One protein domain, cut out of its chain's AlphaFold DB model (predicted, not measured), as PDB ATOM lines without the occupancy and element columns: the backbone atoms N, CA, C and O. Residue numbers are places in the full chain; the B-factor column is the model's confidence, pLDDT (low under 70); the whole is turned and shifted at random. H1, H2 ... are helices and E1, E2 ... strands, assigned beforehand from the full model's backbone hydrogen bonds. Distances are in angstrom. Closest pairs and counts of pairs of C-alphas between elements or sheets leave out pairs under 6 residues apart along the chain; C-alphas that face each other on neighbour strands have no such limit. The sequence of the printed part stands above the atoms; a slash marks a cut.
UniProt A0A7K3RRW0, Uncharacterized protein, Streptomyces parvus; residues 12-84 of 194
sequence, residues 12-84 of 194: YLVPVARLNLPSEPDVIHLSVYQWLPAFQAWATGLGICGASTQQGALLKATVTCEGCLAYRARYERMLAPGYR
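AT A GLANCE: This is residues 12 to 84 of the 194 residues of an uncharacterized protein of Streptomyces parvus (UniProt A0A7K3RRW0). With little regular structure, this is a small meander sheet, each strand the antiparallel neighbour of the one before, with two short helices, H1 then H2, strung past one side and long loops at residues 17 to 28 and 45 to 65. The printed part has 73 residues, under half in named elements, mixed in class, in chain order E1 E2 E3 H1 H2; the sheet's order is E1 E2 E3. It is compact, with a radius of gyration of the C-alphas of 12.2 A and spans of 37 by 28 by 22 A.

HOW THE PARTS SIT: Inner strand E2, residues 29 to 36, has staggered pairing: residues 29 to 33 with E1, residues 12 to 16, and 33 to 36 with E3, residues 41 to 44. Both pairs are hairpins; N 14 and O 31, and N 36 and O 41, are each 2.9 A apart. H1, residues 66 to 70, only grazes the sheet; its closest C-alphas with E2 are Cys 68 and Leu 30, 5.7 A. H2, residues 72 to 78, also only grazes it; C-alphas Tyr 75 and Leu 13 of E1 are closest, 7.4 A. Every O i to N i+4 pair in H1 and H2 is within hydrogen-bond range.

IN THESE COORDINATES: E2 measures 19.7 A, E1 11.9 A, H2 10.0 A, E3 9.7 A and H1 6.1 A. C-alpha 12 is at (-18.824, -52.162, 2.012), C-alpha 78 at (-10.457, -48.527, 5.546).

THE WHOLE: The farthest C-alphas, Pro 22 and Gly 82, are 39.4 A apart. The printed part has no cut; links E1 to E2 and E3 to H1 are long. pLDDT is under 70 at residue 20 and residues 45 to 54.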
ATOM      1  N   TYR A  12     -18.406 -52.815   3.251       83.56
ATOM      2  CA  TYR A  12     -18.824 -52.162   2.012       83.56
ATOM      3  C   TYR A  12     -19.115 -50.691   2.261       83.56
ATOM      4  O   TYR A  12     -19.634 -50.334   3.315       83.56
ATOM      5  N   LEU A  13     -18.837 -49.837   1.279       85.25
ATOM      6  CA  LEU A  13     -19.322 -48.462   1.298       85.25
ATOM      7  C   LEU A  13     -20.693 -48.406   0.642       85.25
ATOM      8  O   LEU A  13     -20.836 -48.766  -0.526       85.25
ATOM      9  N   VAL A  14     -21.689 -47.949   1.397       85.94
ATOM     10  CA  VAL A  14     -23.072 -47.843   0.926       85.94
ATOM     11  C   VAL A  14     -23.622 -46.435   1.144       85.94
ATOM     12  O   VAL A  14     -23.283 -45.783   2.137       85.94
ATOM     13  N   PRO A  15     -24.476 -45.948   0.229       86.38
ATOM     14  CA  PRO A  15     -25.247 -44.738   0.461       86.38
ATOM     15  C   PRO A  15     -26.286 -44.980   1.566       86.38
ATOM     16  O   PRO A  15     -26.938 -46.027   1.608       86.38
ATOM     17  N   VAL A  16     -26.455 -43.997   2.443       84.88
ATOM     18  CA  VAL A  16     -27.399 -44.036   3.563       84.88
ATOM     19  C   VAL A  16     -28.218 -42.756   3.626       84.88
ATOM     20  O   VAL A  16     -27.782 -41.687   3.188       84.88
ATOM     21  N   ALA A  17     -29.429 -42.890   4.155       76.19
ATOM     22  CA  ALA A  17     -30.372 -41.794   4.286       76.19
ATOM     23  C   ALA A  17     -29.917 -40.748   5.319       76.19
ATOM     24  O   ALA A  17     -29.024 -40.983   6.138       76.19
ATOM     25  N   ARG A  18     -30.552 -39.578   5.256       73.44
ATOM     26  CA  ARG A  18     -30.291 -38.406   6.099       73.44
ATOM     27  C   ARG A  18     -30.387 -38.676   7.606       73.44
ATOM     28  O   ARG A  18     -31.105 -39.572   8.057       73.44
ATOM     29  N   LEU A  19     -29.775 -37.795   8.395       70.75
ATOM     30  CA  LEU A  19     -30.202 -37.531   9.771       70.75
ATOM     31  C   LEU A  19     -31.639 -36.995   9.770       70.75
ATOM     32  O   LEU A  19     -31.937 -36.001   9.114       70.75
ATOM     33  N   ASN A  20     -32.546 -37.628  10.517       68.38
ATOM     34  CA  ASN A  20     -33.925 -37.148  10.643       68.38
ATOM     35  C   ASN A  20     -34.020 -35.990  11.656       68.38
ATOM     36  O   ASN A  20     -34.690 -36.108  12.681       68.38
ATOM     37  N   LEU A  21     -33.291 -34.901  11.393       72.12
ATOM     38  CA  LEU A  21     -33.276 -33.685  12.201       72.12
ATOM     39  C   LEU A  21     -33.943 -32.532  11.431       72.12
ATOM     40  O   LEU A  21     -33.681 -32.384  10.239       72.12
ATOM     41  N   PRO A  22     -34.775 -31.691  12.079       71.38
ATOM     42  CA  PRO A  22     -35.540 -30.640  11.394       71.38
ATOM     43  C   PRO A  22     -34.705 -29.581  10.656       71.38
ATOM     44  O   PRO A  22     -35.239 -28.888   9.796       71.38
ATOM     45  N   SER A  23     -33.429 -29.421  11.016       75.50
ATOM     46  CA  SER A  23     -32.528 -28.378  10.508       75.50
ATOM     47  C   SER A  23     -31.458 -28.881   9.535       75.50
ATOM     48  O   SER A  23     -30.668 -28.073   9.054       75.50
ATOM     49  N   GLU A  24     -31.390 -30.187   9.271       72.12
ATOM     50  CA  GLU A  24     -30.347 -30.774   8.423       72.12
ATOM     51  C   GLU A  24     -30.791 -30.840   6.950       72.12
ATOM     52  O   GLU A  24     -31.960 -31.121   6.666       72.12
ATOM     53  N   PRO A  25     -29.881 -30.587   5.991       71.31
ATOM     54  CA  PRO A  25     -30.186 -30.681   4.572       71.31
ATOM     55  C   PRO A  25     -30.471 -32.132   4.153       71.31
ATOM     56  O   PRO A  25     -29.897 -33.084   4.681       71.31
ATOM     57  N   ASP A  26     -31.341 -32.298   3.154       76.00
ATOM     58  CA  ASP A  26     -31.754 -33.605   2.626       76.00
ATOM     59  C   ASP A  26     -30.684 -34.193   1.687       76.00
ATOM     60  O   ASP A  26     -30.840 -34.229   0.465       76.00
ATOM     61  N   VAL A  27     -29.540 -34.582   2.256       84.75
ATOM     62  CA  VAL A  27     -28.404 -35.148   1.517       84.75
ATOM     63  C   VAL A  27     -28.194 -36.627   1.835       84.75
ATOM     64  O   VAL A  27     -28.499 -37.121   2.920       84.75
ATOM     65  N   ILE A  28     -27.667 -37.356   0.852       86.12
ATOM     66  CA  ILE A  28     -27.368 -38.784   0.941       86.12
ATOM     67  C   ILE A  28     -25.913 -38.932   1.361       86.12
ATOM     68  O   ILE A  28     -25.003 -38.434   0.689       86.12
ATOM     69  N   HIS A  29     -25.695 -39.626   2.471       85.62
ATOM     70  CA  HIS A  29     -24.378 -39.804   3.068       85.62
ATOM     71  C   HIS A  29     -23.762 -41.145   2.668       85.62
ATOM     72  O   HIS A  29     -24.427 -42.013   2.107       85.62
ATOM     73  N   LEU A  30     -22.475 -41.312   2.961       83.88
ATOM     74  CA  LEU A  30     -21.729 -42.553   2.772       83.88
ATOM     75  C   LEU A  30     -21.419 -43.173   4.135       83.88
ATOM     76  O   LEU A  30     -20.903 -42.484   5.018       83.88
ATOM     77  N   SER A  31     -21.712 -44.464   4.296       83.94
ATOM     78  CA  SER A  31     -21.397 -45.212   5.516       83.94
ATOM     79  C   SER A  31     -20.784 -46.577   5.211       83.94
ATOM     80  O   SER A  31     -20.903 -47.100   4.100       83.94
ATOM     81  N   VAL A  32     -20.113 -47.141   6.215       83.06
ATOM     82  CA  VAL A  32     -19.562 -48.495   6.179       83.06
ATOM     83  C   VAL A  32     -20.643 -49.471   6.632       83.06
ATOM     84  O   VAL A  32     -21.120 -49.419   7.768       83.06
ATOM     85  N   TYR A  33     -21.016 -50.367   5.728       85.19
ATOM     86  CA  TYR A  33     -21.895 -51.496   5.978       85.19
ATOM     87  C   TYR A  33     -21.062 -52.718   6.334       85.19
ATOM     88  O   TYR A  33     -20.192 -53.127   5.559       85.19
ATOM     89  N   GLN A  34     -21.301 -53.272   7.518       84.00
ATOM     90  CA  GLN A  34     -20.535 -54.391   8.052       84.00
ATOM     91  C   GLN A  34     -21.403 -55.271   8.951       84.00
ATOM     92  O   GLN A  34     -22.436 -54.832   9.465       84.00
ATOM     93  N   TRP A  35     -20.970 -56.510   9.169       85.19
ATOM     94  CA  TRP A  35     -21.571 -57.362  10.184       85.19
ATOM     95  C   TRP A  35     -21.288 -56.790  11.575       85.19
ATOM     96  O   TRP A  35     -20.133 -56.541  11.930       85.19
ATOM     97  N   LEU A  36     -22.333 -56.584  12.377       83.31
ATOM     98  CA  LEU A  36     -22.203 -56.170  13.770       83.31
ATOM     99  C   LEU A  36     -22.523 -57.356  14.691       83.31
ATOM    100  O   LEU A  36     -23.699 -57.696  14.852       83.31
ATOM    101  N   PRO A  37     -21.516 -57.960  15.360       82.12
ATOM    102  CA  PRO A  37     -21.727 -59.123  16.224       82.12
ATOM    103  C   PRO A  37     -22.731 -58.880  17.353       82.12
ATOM    104  O   PRO A  37     -23.500 -59.776  17.688       82.12
ATOM    105  N   ALA A  38     -22.768 -57.660  17.902       83.19
ATOM    106  CA  ALA A  38     -23.685 -57.282  18.978       83.19
ATOM    107  C   ALA A  38     -25.169 -57.388  18.580       83.19
ATOM    108  O   ALA A  38     -26.012 -57.642  19.434       83.19
ATOM    109  N   PHE A  39     -25.478 -57.213  17.293       82.50
ATOM    110  CA  PHE A  39     -26.844 -57.250  16.764       82.50
ATOM    111  C   PHE A  39     -27.121 -58.494  15.914       82.50
ATOM    112  O   PHE A  39     -28.252 -58.671  15.475       82.50
ATOM    113  N   GLN A  40     -26.101 -59.327  15.666       86.00
ATOM    114  CA  GLN A  40     -26.142 -60.449  14.719       86.00
ATOM    115  C   GLN A  40     -26.796 -60.059  13.383       86.00
ATOM    116  O   GLN A  40     -27.639 -60.776  12.848       86.00
ATOM    117  N   ALA A  41     -26.434 -58.881  12.873       84.88
ATOM    118  CA  ALA A  41     -27.030 -58.319  11.674       84.88
ATOM    119  C   ALA A  41     -26.023 -57.476  10.890       84.88
ATOM    120  O   ALA A  41     -25.122 -56.847  11.458       84.88
ATOM    121  N   TRP A  42     -26.224 -57.422   9.574       82.25
ATOM    122  CA  TRP A  42     -25.570 -56.451   8.712       82.25
ATOM    123  C   TRP A  42     -26.193 -55.072   8.911       82.25
ATOM    124  O   TRP A  42     -27.379 -54.859   8.640       82.25
ATOM    125  N   ALA A  43     -25.383 -54.127   9.370       82.69
ATOM    126  CA  ALA A  43     -25.831 -52.799   9.749       82.69
ATOM    127  C   ALA A  43     -24.806 -51.742   9.336       82.69
ATOM    128  O   ALA A  43     -23.626 -52.016   9.104       82.69
ATOM    129  N   THR A  44     -25.283 -50.510   9.208       77.06
ATOM    130  CA  THR A  44     -24.424 -49.361   8.940       77.06
ATOM    131  C   THR A  44     -23.903 -48.863  10.279       77.06
ATOM    132  O   THR A  44     -24.690 -48.536  11.173       77.06
ATOM    133  N   GLY A  45     -22.580 -48.818  10.443       66.56
ATOM    134  CA  GLY A  45     -21.982 -48.184  11.617       66.56
ATOM    135  C   GLY A  45     -22.317 -46.688  11.687       66.56
ATOM    136  O   GLY A  45     -22.907 -46.129  10.755       66.56
ATOM    137  N   LEU A  46     -21.900 -46.022  12.772       59.78
ATOM    138  CA  LEU A  46     -21.826 -44.556  12.797       59.78
ATOM    139  C   LEU A  46     -21.058 -44.107  11.547       59.78
ATOM    140  O   LEU A  46     -19.905 -44.499  11.353       59.78
ATOM    141  N   GLY A  47     -21.716 -43.344  10.670       59.12
ATOM    142  CA  GLY A  47     -21.057 -42.795   9.489       59.12
ATOM    143  C   GLY A  47     -19.844 -41.974   9.924       59.12
ATOM    144  O   GLY A  47     -19.900 -41.285  10.937       59.12
ATOM    145  N   ILE A  48     -18.741 -42.021   9.175       60.62
ATOM    146  CA  ILE A  48     -17.505 -41.302   9.550       60.62
ATOM    147  C   ILE A  48     -17.717 -39.781   9.519       60.62
ATOM    148  O   ILE A  48     -17.103 -39.052  10.289       60.62
ATOM    149  N   CYS A  49     -18.641 -39.294   8.683       68.50
ATOM    150  CA  CYS A  49     -19.095 -37.903   8.724       68.50
ATOM    151  C   CYS A  49     -19.999 -37.577   9.931       68.50
ATOM    152  O   CYS A  49     -20.394 -36.428  10.088       68.50
ATOM    153  N   GLY A  50     -20.388 -38.570  10.738       63.72
ATOM    154  CA  GLY A  50     -21.317 -38.443  11.868       63.72
ATOM    155  C   GLY A  50     -22.762 -38.114  11.479       63.72
ATOM    156  O   GLY A  50     -23.631 -38.085  12.344       63.72
ATOM    157  N   ALA A  51     -23.028 -37.889  10.188       65.81
ATOM    158  CA  ALA A  51     -24.234 -37.222   9.716       65.81
ATOM    159  C   ALA A  51     -25.354 -38.167   9.227       65.81
ATOM    160  O   ALA A  51     -26.285 -37.746   8.545       65.81
ATOM    161  N   SER A  52     -25.301 -39.453   9.583       66.50
ATOM    162  CA  SER A  52     -26.383 -40.404   9.308       66.50
ATOM    163  C   SER A  52     -26.553 -41.383  10.463       66.50
ATOM    164  O   SER A  52     -25.589 -42.001  10.919       66.50
ATOM    165  N   THR A  53     -27.790 -41.506  10.942       63.31
ATOM    166  CA  THR A  53     -28.192 -42.410  12.034       63.31
ATOM    167  C   THR A  53     -29.185 -43.473  11.581       63.31
ATOM    168  O   THR A  53     -29.541 -44.355  12.365       63.31
ATOM    169  N   GLN A  54     -29.647 -43.408  10.328       66.88
ATOM    170  CA  GLN A  54     -30.580 -44.388   9.790       66.88
ATOM    171  C   GLN A  54     -29.845 -45.660   9.384       66.88
ATOM    172  O   GLN A  54     -28.802 -45.621   8.737       66.88
ATOM    173  N   GLN A  55     -30.420 -46.792   9.780       70.31
ATOM    174  CA  GLN A  55     -29.900 -48.111   9.456       70.31
ATOM    175  C   GLN A  55     -30.393 -48.556   8.079       70.31
ATOM    176  O   GLN A  55     -31.572 -48.403   7.760       70.31
ATOM    177  N   GLY A  56     -29.497 -49.159   7.298       71.06
ATOM    178  CA  GLY A  56     -29.824 -49.802   6.024       71.06
ATOM    179  C   GLY A  56     -29.300 -49.061   4.794       71.06
ATOM    180  O   GLY A  56     -29.249 -47.834   4.738       71.06
ATOM    181  N   ALA A  57     -28.892 -49.837   3.790       78.38
ATOM    182  CA  ALA A  57     -28.365 -49.313   2.538       78.38
ATOM    183  C   ALA A  57     -29.490 -48.800   1.624       78.38
ATOM    184  O   ALA A  57     -30.465 -49.509   1.361       78.38
ATOM    185  N   LEU A  58     -29.314 -47.607   1.054       79.69
ATOM    186  CA  LEU A  58     -30.162 -47.114  -0.028       79.69
ATOM    187  C   LEU A  58     -29.694 -47.707  -1.360       79.69
ATOM    188  O   LEU A  58     -28.831 -47.164  -2.050       79.69
ATOM    189  N   LEU A  59     -30.252 -48.852  -1.742       75.62
ATOM    190  CA  LEU A  59     -29.884 -49.497  -3.001       75.62
ATOM    191  C   LEU A  59     -30.091 -48.533  -4.184       75.62
ATOM    192  O   LEU A  59     -31.170 -47.971  -4.353       75.62
ATOM    193  N   LYS A  60     -29.054 -48.383  -5.022       76.94
ATOM    194  CA  LYS A  60     -29.032 -47.526  -6.227       76.94
ATOM    195  C   LYS A  60     -29.087 -46.011  -5.975       76.94
ATOM    196  O   LYS A  60     -29.293 -45.257  -6.922       76.94
ATOM    197  N   ALA A  61     -28.882 -45.552  -4.742       81.12
ATOM    198  CA  ALA A  61     -28.749 -44.127  -4.456       81.12
ATOM    199  C   ALA A  61     -27.330 -43.603  -4.743       81.12
ATOM    200  O   ALA A  61     -26.339 -44.312  -4.575       81.12
ATOM    201  N   THR A  62     -27.237 -42.330  -5.128       84.25
ATOM    202  CA  THR A  62     -25.962 -41.622  -5.304       84.25
ATOM    203  C   THR A  62     -25.679 -40.780  -4.066       84.25
ATOM    204  O   THR A  62     -26.549 -40.040  -3.618       84.25
ATOM    205  N   VAL A  63     -24.466 -40.871  -3.518       85.75
ATOM    206  CA  VAL A  63     -24.020 -40.023  -2.400       85.75
ATOM    207  C   VAL A  63     -23.968 -38.566  -2.859       85.75
ATOM    208  O   VAL A  63     -23.282 -38.261  -3.834       85.75
ATOM    209  N   THR A  64     -24.660 -37.674  -2.150       87.56
ATOM    210  CA  THR A  64     -24.707 -36.229  -2.447       87.56
ATOM    211  C   THR A  64     -24.050 -35.364  -1.373       87.56
ATOM    212  O   THR A  64     -23.837 -34.177  -1.590       87.56
ATOM    213  N   CYS A  65     -23.676 -35.936  -0.225       86.12
ATOM    214  CA  CYS A  65     -22.921 -35.223   0.799       86.12
ATOM    215  C   CYS A  65     -21.482 -34.938   0.323       86.12
ATOM    216  O   CYS A  65     -20.668 -35.858   0.205       86.12
ATOM    217  N   GLU A  66     -21.145 -33.663   0.107       86.12
ATOM    218  CA  GLU A  66     -19.805 -33.227  -0.322       86.12
ATOM    219  C   GLU A  66     -18.704 -33.664   0.652       86.12
ATOM    220  O   GLU A  66     -17.644 -34.117   0.225       86.12
ATOM    221  N   GLY A  67     -18.979 -33.627   1.961       83.50
ATOM    222  CA  GLY A  67     -18.061 -34.138   2.978       83.50
ATOM    223  C   GLY A  67     -17.766 -35.628   2.780       83.50
ATOM    224  O   GLY A  67     -16.610 -36.039   2.733       83.50
ATOM    225  N   CYS A  68     -18.791 -36.457   2.577       84.25
ATOM    226  CA  CYS A  68     -18.590 -37.878   2.285       84.25
ATOM    227  C   CYS A  68     -17.796 -38.112   0.992       84.25
ATOM    228  O   CYS A  68     -16.963 -39.016   0.950       84.25
ATOM    229  N   LEU A  69     -18.018 -37.301  -0.044       85.94
ATOM    230  CA  LEU A  69     -17.279 -37.406  -1.303       85.94
ATOM    231  C   LEU A  69     -15.805 -37.006  -1.142       85.94
ATOM    232  O   LEU A  69     -14.932 -37.712  -1.646       85.94
ATOM    233  N   ALA A  70     -15.509 -35.948  -0.383       85.75
ATOM    234  CA  ALA A  70     -14.140 -35.513  -0.103       85.75
ATOM    235  C   ALA A  70     -13.332 -36.571   0.672       85.75
ATOM    236  O   ALA A  70     -12.141 -36.758   0.426       85.75
ATOM    237  N   TYR A  71     -13.981 -37.319   1.569       80.44
ATOM    238  CA  TYR A  71     -13.343 -38.383   2.349       80.44
ATOM    239  C   TYR A  71     -13.318 -39.752   1.643       80.44
ATOM    240  O   TYR A  71     -12.804 -40.709   2.226       80.44
ATOM    241  N   ARG A  72     -13.806 -39.880   0.394       82.94
ATOM    242  CA  ARG A  72     -13.893 -41.157  -0.359       82.94
ATOM    243  C   ARG A  72     -12.609 -41.985  -0.330       82.94
ATOM    244  O   ARG A  72     -12.655 -43.164  -0.001       82.94
ATOM    245  N   ALA A  73     -11.465 -41.357  -0.579       82.69
ATOM    246  CA  ALA A  73     -10.175 -42.045  -0.556       82.69
ATOM    247  C   ALA A  73      -9.834 -42.632   0.826       82.69
ATOM    248  O   ALA A  73      -9.244 -43.704   0.916       82.69
ATOM    249  N   ARG A  74     -10.218 -41.959   1.920       80.12
ATOM    250  CA  ARG A  74     -10.052 -42.499   3.278       80.12
ATOM    251  C   ARG A  74     -10.970 -43.697   3.498       80.12
ATOM    252  O   ARG A  74     -10.524 -44.708   4.028       80.12
ATOM    253  N   TYR A  75     -12.219 -43.597   3.049       77.94
ATOM    254  CA  TYR A  75     -13.170 -44.699   3.131       77.94
ATOM    255  C   TYR A  75     -12.665 -45.951   2.400       77.94
ATOM    256  O   TYR A  75     -12.750 -47.050   2.935       77.94
ATOM    257  N   GLU A  76     -12.094 -45.793   1.208       83.38
ATOM    258  CA  GLU A  76     -11.546 -46.908   0.426       83.38
ATOM    259  C   GLU A  76     -10.319 -47.546   1.098       83.38
ATOM    260  O   GLU A  76     -10.196 -48.769   1.088       83.38
ATOM    261  N   ARG A  77      -9.461 -46.761   1.768       80.94
ATOM    262  CA  ARG A  77      -8.347 -47.309   2.569       80.94
ATOM    263  C   ARG A  77      -8.825 -48.166   3.738       80.94
ATOM    264  O   ARG A  77      -8.250 -49.217   3.980       80.94
ATOM    265  N   MET A  78      -9.891 -47.761   4.424       75.50
ATOM    266  CA  MET A  78     -10.457 -48.527   5.546       75.50
ATOM    267  C   MET A  78     -11.073 -49.867   5.129       75.50
ATOM    268  O   MET A  78     -11.246 -50.763   5.958       75.50
ATOM    269  N   LEU A  79     -11.439 -49.991   3.850       80.88
ATOM    270  CA  LEU A  79     -11.903 -51.239   3.252       80.88
ATOM    271  C   LEU A  79     -10.756 -52.132   2.760       80.88
ATOM    272  O   LEU A  79     -11.008 -53.276   2.380       80.88
ATOM    273  N   ALA A  80      -9.518 -51.630   2.728       81.94
ATOM    274  CA  ALA A  80      -8.387 -52.401   2.239       81.94
ATOM    275  C   ALA A  80      -8.113 -53.606   3.162       81.94
ATOM    276  O   ALA A  80      -8.190 -53.477   4.390       81.94
ATOM    277  N   PRO A  81      -7.770 -54.782   2.603       78.19
ATOM    278  CA  PRO A  81      -7.392 -55.937   3.405       78.19
ATOM    279  C   PRO A  81      -6.246 -55.596   4.363       78.19
ATOM    280  O   PRO A  81      -5.211 -55.089   3.939       78.19
ATOM    281  N   GLY A  82      -6.432 -55.895   5.650       75.50
ATOM    282  CA  GLY A  82      -5.416 -55.666   6.678       75.50
ATOM    283  C   GLY A  82      -5.392 -54.262   7.289       75.50
ATOM    284  O   GLY A  82      -4.545 -54.037   8.145       75.50
ATOM    285  N   TYR A  83      -6.309 -53.358   6.914       80.12
ATOM    286  CA  TYR A  83      -6.440 -52.056   7.577       80.12
ATOM    287  C   TYR A  83      -6.727 -52.215   9.073       80.12
ATOM    288  O   TYR A  83      -7.644 -52.947   9.473       80.12
ATOM    289  N   ARG A  84      -5.989 -51.465   9.891       76.69
ATOM    290  CA  ARG A  84      -6.194 -51.377  11.334       76.69
ATOM    291  C   ARG A  84      -6.488 -49.922  11.719       76.69
ATOM    292  O   ARG A  84      -5.914 -49.017  11.121       76.69
TER     293      ARG A  84